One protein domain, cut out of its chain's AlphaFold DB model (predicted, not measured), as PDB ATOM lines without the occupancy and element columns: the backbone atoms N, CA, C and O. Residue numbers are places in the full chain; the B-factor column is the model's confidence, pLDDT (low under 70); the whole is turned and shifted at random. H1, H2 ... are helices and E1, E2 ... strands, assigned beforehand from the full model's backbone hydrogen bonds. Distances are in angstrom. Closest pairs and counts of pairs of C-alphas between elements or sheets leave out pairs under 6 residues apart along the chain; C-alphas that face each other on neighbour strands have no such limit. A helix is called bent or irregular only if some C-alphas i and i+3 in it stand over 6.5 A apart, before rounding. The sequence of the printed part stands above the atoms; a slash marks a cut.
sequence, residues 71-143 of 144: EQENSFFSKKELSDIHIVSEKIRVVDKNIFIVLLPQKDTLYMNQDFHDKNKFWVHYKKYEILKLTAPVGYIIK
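This is residues 71 to 143 of the 144 residues of an uncharacterized protein of Chryseobacterium sp. 7 (UniProt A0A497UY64). One strongly twisted sheet of four antiparallel strands makes the core, with a long, bent strand E1 at one edge and two short helices at its margins: H1 near the short edge strand E4, and H2 following directly on the end of E3 and lying beside the strands, next to E2 at Thr 109. The printed part has 73 residues, with H1, E1, E2, E3, H2 and E4 along the chain and the sheet in the order E1, E2, E3, E4. The class is mixed, helices and strands; the whole is compact, with a radius of gyration of the C-alphas of 11.5 A and spans of 32 by 26 by 22 A.

Start at residues 71 to 72, which pair antiparallel with residues 101 to 102 of E1, residues 94 to 104. Next, H1, residues 79 to 83, only grazes the sheet with residues 81 to 83; its closest C-alphas to E4, residues 139 to 142, are Leu 82 and Ile 141, 6.8 A apart. E1 bends by 72 degrees at residue 97 and forms a hairpin with E2, residues 108 to 115, at 156 degrees; look for N 99 and O 112, 2.9 A apart, within hydrogen-bond range. E2 and E3, residues 121 to 126, form the next hairpin at 152 degrees, with N 113 and O 123 at 3.0 A; E1, E2 and E3 are a meander, each strand the antiparallel neighbour of the one before. H2, residues 127 to 134, is on the sheet at a height of 5.8 A, over none of its strands, but only just: 2 of its C-alphas fall on E3. The closest C-alphas of H2 and E2 are Lys 127 and Thr 109, 5.3 A apart. E4 is antiparallel to E3 at 141 degrees, with N 124 and O 139 at 2.8 A. In H1 every O i to N i+4 pair is within hydrogen-bond range; in H2 0 of 4 are, beside 3 of 5 O i to N i+3 pairs.

Find C-alpha 79 at (140.274, 119.131, 84.841), where H1 begins its 6.0 A. E1 runs 26.7 A from C-alpha 94 at (143.561, 101.268, 98.426), E2 22.6 A and E3 16.3 A. H2 measures 11.9 A and is irregular, with C-alphas 128 and 131 8.4 A apart. E4, 10.4 A, ends at C-alpha 142, (147.550, 108.911, 87.106).

The C-alphas farthest apart are those of Pro 105 and His 117, 34.4 A. The printed part has no cut and no long link. Mean pLDDT of the printed part is 81.7; look for values under 70 at residues 89 to 91, 96 to 97 and 131 to 137.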
ATOM      1  N   GLU A  71     135.179 121.838  92.746       89.12
ATOM      2  CA  GLU A  71     135.504 122.159  94.134       89.12
ATOM      3  C   GLU A  71     136.156 120.946  94.794       89.12
ATOM      4  O   GLU A  71     135.704 119.812  94.642       89.12
ATOM      5  N   GLN A  72     137.268 121.177  95.479       88.75
ATOM      6  CA  GLN A  72     138.085 120.124  96.064       88.75
ATOM      7  C   GLN A  72     138.727 120.662  97.337       88.75
ATOM      8  O   GLN A  72     139.417 121.679  97.316       88.75
ATOM      9  N   GLU A  73     138.471 119.982  98.450       77.88
ATOM     10  CA  GLU A  73     139.097 120.277  99.735       77.88
ATOM     11  C   GLU A  73     140.351 119.412  99.872       77.88
ATOM     12  O   GLU A  73     140.311 118.199  99.661       77.88
ATOM     13  N   ASN A  74     141.484 120.035 100.205       78.75
ATOM     14  CA  ASN A  74     142.755 119.348 100.473       78.75
ATOM     15  C   ASN A  74     143.293 118.481  99.314       78.75
ATOM     16  O   ASN A  74     144.083 117.561  99.530       78.75
ATOM     17  N   SER A  75     142.897 118.778  98.073       81.62
ATOM     18  CA  SER A  75     143.465 118.165  96.874       81.62
ATOM     19  C   SER A  75     143.580 119.165  95.726       81.62
ATOM     20  O   SER A  75     142.902 120.190  95.693       81.62
ATOM     21  N   PHE A  76     144.499 118.873  94.805       86.12
ATOM     22  CA  PHE A  76     144.810 119.716  93.655       86.12
ATOM     23  C   PHE A  76     144.901 118.831  92.414       86.12
ATOM     24  O   PHE A  76     145.981 118.338  92.088       86.12
ATOM     25  N   PHE A  77     143.754 118.571  91.791       89.31
ATOM     26  CA  PHE A  77     143.647 117.912  90.493       89.31
ATOM     27  C   PHE A  77     143.101 118.886  89.452       89.31
ATOM     28  O   PHE A  77     142.080 119.547  89.648       89.31
ATOM     29  N   SER A  78     143.769 118.968  88.313       89.75
ATOM     30  CA  SER A  78     143.292 119.712  87.156       89.75
ATOM     31  C   SER A  78     142.134 118.983  86.466       89.75
ATOM     32  O   SER A  78     142.013 117.758  86.519       89.75
ATOM     33  N   LYS A  79     141.303 119.726  85.720       90.00
ATOM     34  CA  LYS A  79     140.274 119.131  84.841       90.00
ATOM     35  C   LYS A  79     140.852 118.092  83.884       90.00
ATOM     36  O   LYS A  79     140.175 117.117  83.565       90.00
ATOM     37  N   LYS A  80     142.075 118.333  83.402       89.69
ATOM     38  CA  LYS A  80     142.761 117.455  82.454       89.69
ATOM     39  C   LYS A  80     143.078 116.111  83.105       89.69
ATOM     40  O   LYS A  80     142.696 115.098  82.539       89.69
ATOM     41  N   GLU A  81     143.675 116.119  84.298       90.19
ATOM     42  CA  GLU A  81     143.951 114.895  85.068       90.19
ATOM     43  C   GLU A  81     142.660 114.151  85.407       90.19
ATOM     44  O   GLU A  81     142.553 112.959  85.154       90.19
ATOM     45  N   LEU A  82     141.632 114.856  85.894       89.00
ATOM     46  CA  LEU A  82     140.356 114.219  86.239       89.00
ATOM     47  C   LEU A  82     139.636 113.597  85.038       89.00
ATOM     48  O   LEU A  82     138.895 112.632  85.196       89.00
ATOM     49  N   SER A  83     139.844 114.144  83.840       89.06
ATOM     50  CA  SER A  83     139.250 113.617  82.608       89.06
ATOM     51  C   SER A  83     140.010 112.414  82.041       89.06
ATOM     52  O   SER A  83     139.456 111.692  81.209       89.06
ATOM     53  N   ASP A  84     141.258 112.193  82.458       91.69
ATOM     54  CA  ASP A  84     142.123 111.126  81.949       91.69
ATOM     55  C   ASP A  84     141.925 109.821  82.733       91.69
ATOM     56  O   ASP A  84     142.784 109.333  83.465       91.69
ATOM     57  N   ILE A  85     140.707 109.284  82.633       90.44
ATOM     58  CA  ILE A  85     140.295 108.084  83.364       90.44
ATOM     59  C   ILE A  85     140.609 106.836  82.536       90.44
ATOM     60  O   ILE A  85     140.041 106.625  81.457       90.44
ATOM     61  N   HIS A  86     141.434 105.946  83.075       88.50
ATOM     62  CA  HIS A  86     141.725 104.632  82.508       88.50
ATOM     63  C   HIS A  86     140.760 103.579  83.070       88.50
ATOM     64  O   HIS A  86     140.714 103.348  84.277       88.50
ATOM     65  N   ILE A  87     139.977 102.931  82.201       82.81
ATOM     66  CA  ILE A  87     139.064 101.845  82.595       82.81
ATOM     67  C   ILE A  87     139.880 100.570  82.759       82.81
ATOM     68  O   ILE A  87     140.525 100.149  81.803       82.81
ATOM     69  N   VAL A  88     139.792  99.922  83.922       74.25
ATOM     70  CA  VAL A  88     140.390  98.601  84.156       74.25
ATOM     71  C   VAL A  88     139.501  97.761  85.080       74.25
ATOM     72  O   VAL A  88     138.878  98.288  85.999       74.25
ATOM     73  N   SER A  89     139.452  96.445  84.846       62.03
ATOM     74  CA  SER A  89     138.764  95.455  85.691       62.03
ATOM     75  C   SER A  89     139.677  94.874  86.786       62.03
ATOM     76  O   SER A  89     139.694  93.666  87.026       62.03
ATOM     77  N   GLU A  90     140.509  95.708  87.404       62.97
ATOM     78  CA  GLU A  90     141.503  95.270  88.387       62.97
ATOM     79  C   GLU A  90     140.903  95.231  89.793       62.97
ATOM     80  O   GLU A  90     140.007  96.004  90.142       62.97
ATOM     81  N   LYS A  91     141.428  94.332  90.632       63.31
ATOM     82  CA  LYS A  91     141.066  94.287  92.049       63.31
ATOM     83  C   LYS A  91     141.679  95.496  92.757       63.31
ATOM     84  O   LYS A  91     142.897  95.580  92.892       63.31
ATOM     85  N   ILE A  92     140.821  96.391  93.241       71.12
ATOM     86  CA  ILE A  92     141.219  97.598  93.967       71.12
ATOM     87  C   ILE A  92     141.984  97.224  95.246       71.12
ATOM     88  O   ILE A  92     141.506  96.425  96.058       71.12
ATOM     89  N   ARG A  93     143.150  97.844  95.448       71.75
ATOM     90  CA  ARG A  93     143.877  97.864  96.724       71.75
ATOM     91  C   ARG A  93     144.175  99.315  97.064       71.75
ATOM     92  O   ARG A  93     144.952  99.954  96.364       71.75
ATOM     93  N   VAL A  94     143.526  99.838  98.097       76.00
ATOM     94  CA  VAL A  94     143.561 101.268  98.426       76.00
ATOM     95  C   VAL A  94     144.183 101.525  99.783       76.00
ATOM     96  O   VAL A  94     144.043 100.723 100.703       76.00
ATOM     97  N   VAL A  95     144.860 102.665  99.891       72.94
ATOM     98  CA  VAL A  95     145.239 103.269 101.171       72.94
ATOM     99  C   VAL A  95     144.052 104.079 101.689       72.94
ATOM    100  O   VAL A  95     143.268 104.601 100.893       72.94
ATOM    101  N   ASP A  96     143.937 104.223 103.009       63.69
ATOM    102  CA  ASP A  96     142.874 104.972 103.690       63.69
ATOM    103  C   ASP A  96     143.043 106.499 103.528       63.69
ATOM    104  O   ASP A  96     143.235 107.267 104.468       63.69
ATOM    105  N   LYS A  97     143.054 106.948 102.272       66.31
ATOM    106  CA  LYS A  97     142.989 108.343 101.854       66.31
ATOM    107  C   LYS A  97     141.813 108.489 100.910       66.31
ATOM    108  O   LYS A  97     141.874 108.051  99.761       66.31
ATOM    109  N   ASN A  98     140.759 109.106 101.422       78.50
ATOM    110  CA  ASN A  98     139.565 109.435 100.663       78.50
ATOM    111  C   ASN A  98     139.676 110.886 100.190       78.50
ATOM    112  O   ASN A  98     139.753 111.802 101.006       78.50
ATOM    113  N   ILE A  99     139.704 111.088  98.876       83.56
ATOM    114  CA  ILE A  99     139.665 112.410  98.248       83.56
ATOM    115  C   ILE A  99     138.259 112.623  97.696       83.56
ATOM    116  O   ILE A  99     137.712 111.750  97.021       83.56
ATOM    117  N   PHE A 100     137.685 113.788  97.981       87.00
ATOM    118  CA  PHE A 100     136.341 114.162  97.562       87.00
ATOM    119  C   PHE A 100     136.424 115.348  96.612       87.00
ATOM    120  O   PHE A 100     137.026 116.370  96.938       87.00
ATOM    121  N   ILE A 101     135.819 115.203  95.438       86.50
ATOM    122  CA  ILE A 101     135.774 116.260  94.430       86.50
ATOM    123  C   ILE A 101     134.316 116.497  94.052       86.50
ATOM    124  O   ILE A 101     133.610 115.569  93.661       86.50
ATOM    125  N   VAL A 102     133.858 117.737  94.182       88.69
ATOM    126  CA  VAL A 102     132.482 118.146  93.894       88.69
ATOM    127  C   VAL A 102     132.434 118.851  92.541       88.69
ATOM    128  O   VAL A 102     133.227 119.748  92.252       88.69
ATOM    129  N   LEU A 103     131.492 118.430  91.701       87.94
ATOM    130  CA  LEU A 103     131.234 118.967  90.370       87.94
ATOM    131  C   LEU A 103     129.983 119.858  90.415       87.94
ATOM    132  O   LEU A 103     128.859 119.384  90.598       87.94
ATOM    133  N   LEU A 104     130.172 121.169  90.265       86.69
ATOM    134  CA  LEU A 104     129.092 122.160  90.227       86.69
ATOM    135  C   LEU A 104     128.684 122.502  88.787       86.69
ATOM    136  O   LEU A 104     129.563 122.606  87.931       86.69
ATOM    137  N   PRO A 105     127.389 122.770  88.513       79.25
ATOM    138  CA  PRO A 105     126.312 123.065  89.475       79.25
ATOM    139  C   PRO A 105     125.511 121.847  89.962       79.25
ATOM    140  O   PRO A 105     124.726 121.973  90.897       79.25
ATOM    141  N   GLN A 106     125.700 120.677  89.348       75.44
ATOM    142  CA  GLN A 106     124.900 119.470  89.604       75.44
ATOM    143  C   GLN A 106     125.122 118.874  91.010       75.44
ATOM    144  O   GLN A 106     124.318 118.059  91.453       75.44
ATOM    145  N   LYS A 107     126.172 119.314  91.726       76.81
ATOM    146  CA  LYS A 107     126.613 118.802  93.040       76.81
ATOM    147  C   LYS A 107     126.927 117.304  93.023       76.81
ATOM    148  O   LYS A 107     126.869 116.628  94.050       76.81
ATOM    149  N   ASP A 108     127.305 116.802  91.857       84.12
ATOM    150  CA  ASP A 108     127.795 115.446  91.697       84.12
ATOM    151  C   ASP A 108     129.142 115.298  92.416       84.12
ATOM    152  O   ASP A 108     129.941 116.231  92.470       84.12
ATOM    153  N   THR A 109     129.393 114.136  93.022       87.12
ATOM    154  CA  THR A 109     130.618 113.898  93.800       87.12
ATOM    155  C   THR A 109     131.427 112.751  93.216       87.12
ATOM    156  O   THR A 109     130.907 111.681  92.895       87.12
ATOM    157  N   LEU A 110     132.726 112.975  93.133       88.44
ATOM    158  CA  LEU A 110     133.753 112.001  92.833       88.44
ATOM    159  C   LEU A 110     134.436 111.600  94.133       88.44
ATOM    160  O   LEU A 110     134.871 112.458  94.903       88.44
ATOM    161  N   TYR A 111     134.542 110.298  94.349       87.56
ATOM    162  CA  TYR A 111     135.363 109.730  95.405       87.56
ATOM    163  C   TYR A 111     136.608 109.149  94.773       87.56
ATOM    164  O   TYR A 111     136.502 108.382  93.814       87.56
ATOM    165  N   MET A 112     137.771 109.494  95.308       88.25
ATOM    166  CA  MET A 112     139.013 108.894  94.864       88.25
ATOM    167  C   MET A 112     139.793 108.292  96.012       88.25
ATOM    168  O   MET A 112     139.864 108.861  97.101       88.25
ATOM    169  N   ASN A 113     140.413 107.154  95.732       88.12
ATOM    170  CA  ASN A 113     141.246 106.439  96.677       88.12
ATOM    171  C   ASN A 113     142.631 106.223  96.085       88.12
ATOM    172  O   ASN A 113     142.761 105.742  94.962       88.12
ATOM    173  N   GLN A 114     143.667 106.565  96.845       87.62
ATOM    174  CA  GLN A 114     145.046 106.323  96.428       87.62
ATOM    175  C   GLN A 114     145.315 104.814  96.371       87.62
ATOM    176  O   GLN A 114     144.951 104.083  97.298       87.62
ATOM    177  N   ASP A 115     145.940 104.351  95.292       87.50
ATOM    178  CA  ASP A 115     146.374 102.965  95.159       87.50
ATOM    179  C   ASP A 115     147.450 102.628  96.203       87.50
ATOM    180  O   ASP A 115     148.267 103.463  96.596       87.50
ATOM    181  N   PHE A 116     147.423 101.390  96.693       85.50
ATOM    182  CA  PHE A 116     148.361 100.912  97.705       85.50
ATOM    183  C   PHE A 116     149.796 100.779  97.180       85.50
ATOM    184  O   PHE A 116     150.747 101.016  97.923       85.50
ATOM    185  N   HIS A 117     149.956 100.388  95.917       86.00
ATOM    186  CA  HIS A 117     151.255 100.131  95.303       86.00
ATOM    187  C   HIS A 117     151.807 101.354  94.565       86.00
ATOM    188  O   HIS A 117     153.026 101.506  94.492       86.00
ATOM    189  N   ASP A 118     150.939 102.234  94.063       86.88
ATOM    190  CA  ASP A 118     151.337 103.436  93.332       86.88
ATOM    191  C   ASP A 118     150.709 104.709  93.920       86.88
ATOM    192  O   ASP A 118     149.507 104.955  93.831       86.88
ATOM    193  N   LYS A 119     151.556 105.582  94.476       86.88
ATOM    194  CA  LYS A 119     151.125 106.857  95.066       86.88
ATOM    195  C   LYS A 119     150.548 107.833  94.035       86.88
ATOM    196  O   LYS A 119     149.829 108.752  94.428       86.88
ATOM    197  N   ASN A 120     150.839 107.660  92.754       89.62
ATOM    198  CA  ASN A 120     150.325 108.521  91.698       89.62
ATOM    199  C   ASN A 120     149.029 107.977  91.090       89.62
ATOM    200  O   ASN A 120     148.337 108.718  90.398       89.62
ATOM    201  N   LYS A 121     148.659 106.723  91.373       89.69
ATOM    202  CA  LYS A 121     147.423 106.105  90.886       89.69
ATOM    203  C   LYS A 121     146.281 106.351  91.869       89.69
ATOM    204  O   LYS A 121     146.379 106.051  93.059       89.69
ATOM    205  N   PHE A 122     145.169 106.869  91.362       89.19
ATOM    206  CA  PHE A 122     143.963 107.142  92.141       89.19
ATOM    207  C   PHE A 122     142.766 106.441  91.511       89.19
ATOM    208  O   PHE A 122     142.394 106.736  90.379       89.19
ATOM    209  N   TRP A 123     142.150 105.523  92.245       89.00
ATOM    210  CA  TRP A 123     140.914 104.856  91.852       89.00
ATOM    211  C   TRP A 123     139.749 105.827  91.938       89.00
ATOM    212  O   TRP A 123     139.594 106.490  92.957       89.00
ATOM    213  N   VAL A 124     138.928 105.899  90.894       88.69
ATOM    214  CA  VAL A 124     137.830 106.862  90.774       88.69
ATOM    215  C   VAL A 124     136.494 106.154  90.904       88.69
ATOM    216  O   VAL A 124     136.178 105.225  90.155       88.69
ATOM    217  N   HIS A 125     135.662 106.651  91.808       87.12
ATOM    218  CA  HIS A 125     134.281 106.238  91.975       87.12
ATOM    219  C   HIS A 125     133.360 107.436  91.785       87.12
ATOM    220  O   HIS A 125     133.601 108.526  92.304       87.12
ATOM    221  N   TYR A 126     132.264 107.217  91.067       87.50
ATOM    222  CA  TYR A 126     131.282 108.254  90.809       87.50
ATOM    223  C   TYR A 126     130.070 108.068  91.729       87.50
ATOM    224  O   TYR A 126     129.342 107.085  91.590       87.50
ATOM    225  N   LYS A 127     129.845 109.002  92.666       85.00
ATOM    226  CA  LYS A 127     128.789 108.906  93.694       85.00
ATOM    227  C   LYS A 127     127.397 108.687  93.112       85.00
ATOM    228  O   LYS A 127     126.618 107.921  93.663       85.00
ATOM    229  N   LYS A 128     127.094 109.311  91.973       84.81
ATOM    230  CA  LYS A 128     125.814 109.148  91.270       84.81
ATOM    231  C   LYS A 128     125.466 107.681  90.992       84.81
ATOM    232  O   LYS A 128     124.296 107.312  90.982       84.81
ATOM    233  N   TYR A 129     126.486 106.841  90.821       82.50
ATOM    234  CA  TYR A 129     126.364 105.402  90.624       82.50
ATOM    235  C   TYR A 129     127.003 104.621  91.773       82.50
ATOM    236  O   TYR A 129     127.688 103.627  91.548       82.50
ATOM    237  N   GLU A 130     126.768 105.042  93.017       76.00
ATOM    238  CA  GLU A 130     127.310 104.386  94.213       76.00
ATOM    239  C   GLU A 130     126.945 102.898  94.303       76.00
ATOM    240  O   GLU A 130     127.747 102.097  94.772       76.00
ATOM    241  N   ILE A 131     125.805 102.483  93.740       68.31
ATOM    242  CA  ILE A 131     125.440 101.062  93.633       68.31
ATOM    243  C   ILE A 131     126.478 100.232  92.853       68.31
ATOM    244  O   ILE A 131     126.634  99.037  93.093       68.31
ATOM    245  N   LEU A 132     127.230 100.864  91.943       69.00
ATOM    246  CA  LEU A 132     128.306 100.231  91.182       69.00
ATOM    247  C   LEU A 132     129.617 100.141  91.969       69.00
ATOM    248  O   LEU A 132     130.466  99.333  91.591       69.00
ATOM    249  N   LYS A 133     129.767 100.883  93.079       65.31
ATOM    250  CA  LYS A 133     130.965 100.891  93.942       65.31
ATOM    251  C   LYS A 133     131.319  99.496  94.461       65.31
ATOM    252  O   LYS A 133     132.494  99.192  94.620       65.31
ATOM    253  N   LEU A 134     130.311  98.644  94.668       59.38
ATOM    254  CA  LEU A 134     130.477  97.242  95.068       59.38
ATOM    255  C   LEU A 134     131.021  96.348  93.946       59.38
ATOM    256  O   LEU A 134     131.557  95.281  94.223       59.38
ATOM    257  N   THR A 135     130.862  96.758  92.685       58.88
ATOM    258  CA  THR A 135     131.184  95.925  91.517       58.88
ATOM    259  C   THR A 135     132.466  96.341  90.803       58.88
ATOM    260  O   THR A 135     133.177  95.462  90.330       58.88
ATOM    261  N   ALA A 136     132.774  97.642  90.718       60.25
ATOM    262  CA  ALA A 136     134.011  98.158  90.123       60.25
ATOM    263  C   ALA A 136     134.161  99.680  90.353       60.25
ATOM    264  O   ALA A 136     133.152 100.385  90.462       60.25
ATOM    265  N   PRO A 137     135.395 100.222  90.362       69.81
ATOM    266  CA  PRO A 137     135.606 101.650  90.146       69.81
ATOM    267  C   PRO A 137     135.244 102.009  88.696       69.81
ATOM    268  O   PRO A 137     135.202 101.144  87.819       69.81
ATOM    269  N   VAL A 138     135.021 103.294  88.415       81.00
ATOM    270  CA  VAL A 138     134.885 103.771  87.024       81.00
ATOM    271  C   VAL A 138     136.203 103.574  86.269       81.00
ATOM    272  O   VAL A 138     136.213 103.270  85.077       81.00
ATOM    273  N   GLY A 139     137.318 103.719  86.984       86.25
ATOM    274  CA  GLY A 139     138.669 103.551  86.473       86.25
ATOM    275  C   GLY A 139     139.695 104.083  87.465       86.25
ATOM    276  O   GLY A 139     139.389 104.235  88.650       86.25
ATOM    277  N   TYR A 140     140.889 104.400  86.980       88.69
ATOM    278  CA  TYR A 140     141.896 105.145  87.733       88.69
ATOM    279  C   TYR A 140     142.416 106.350  86.945       88.69
ATOM    280  O   TYR A 140     142.307 106.396  85.722       88.69
ATOM    281  N   ILE A 141     143.007 107.301  87.660       91.25
ATOM    282  CA  ILE A 141     143.754 108.442  87.123       91.25
ATOM    283  C   ILE A 141     145.205 108.316  87.579       91.25
ATOM    284  O   ILE A 141     145.457 107.864  88.699       91.25
ATOM    285  N   ILE A 142     146.146 108.727  86.731       89.56
ATOM    286  CA  ILE A 142     147.550 108.911  87.106       89.56
ATOM    287  C   ILE A 142     147.801 110.404  87.309       89.56
ATOM    288  O   ILE A 142     147.529 111.215  86.425       89.56
ATOM    289  N   LYS A 143     148.301 110.760  88.490       85.81
ATOM    290  CA  LYS A 143     148.738 112.112  88.819       85.81
ATOM    291  C   LYS A 143     150.176 112.319  88.344       85.81
ATOM    292  O   LYS A 143     151.047 111.537  88.726       85.81
TER     293      LYS A 143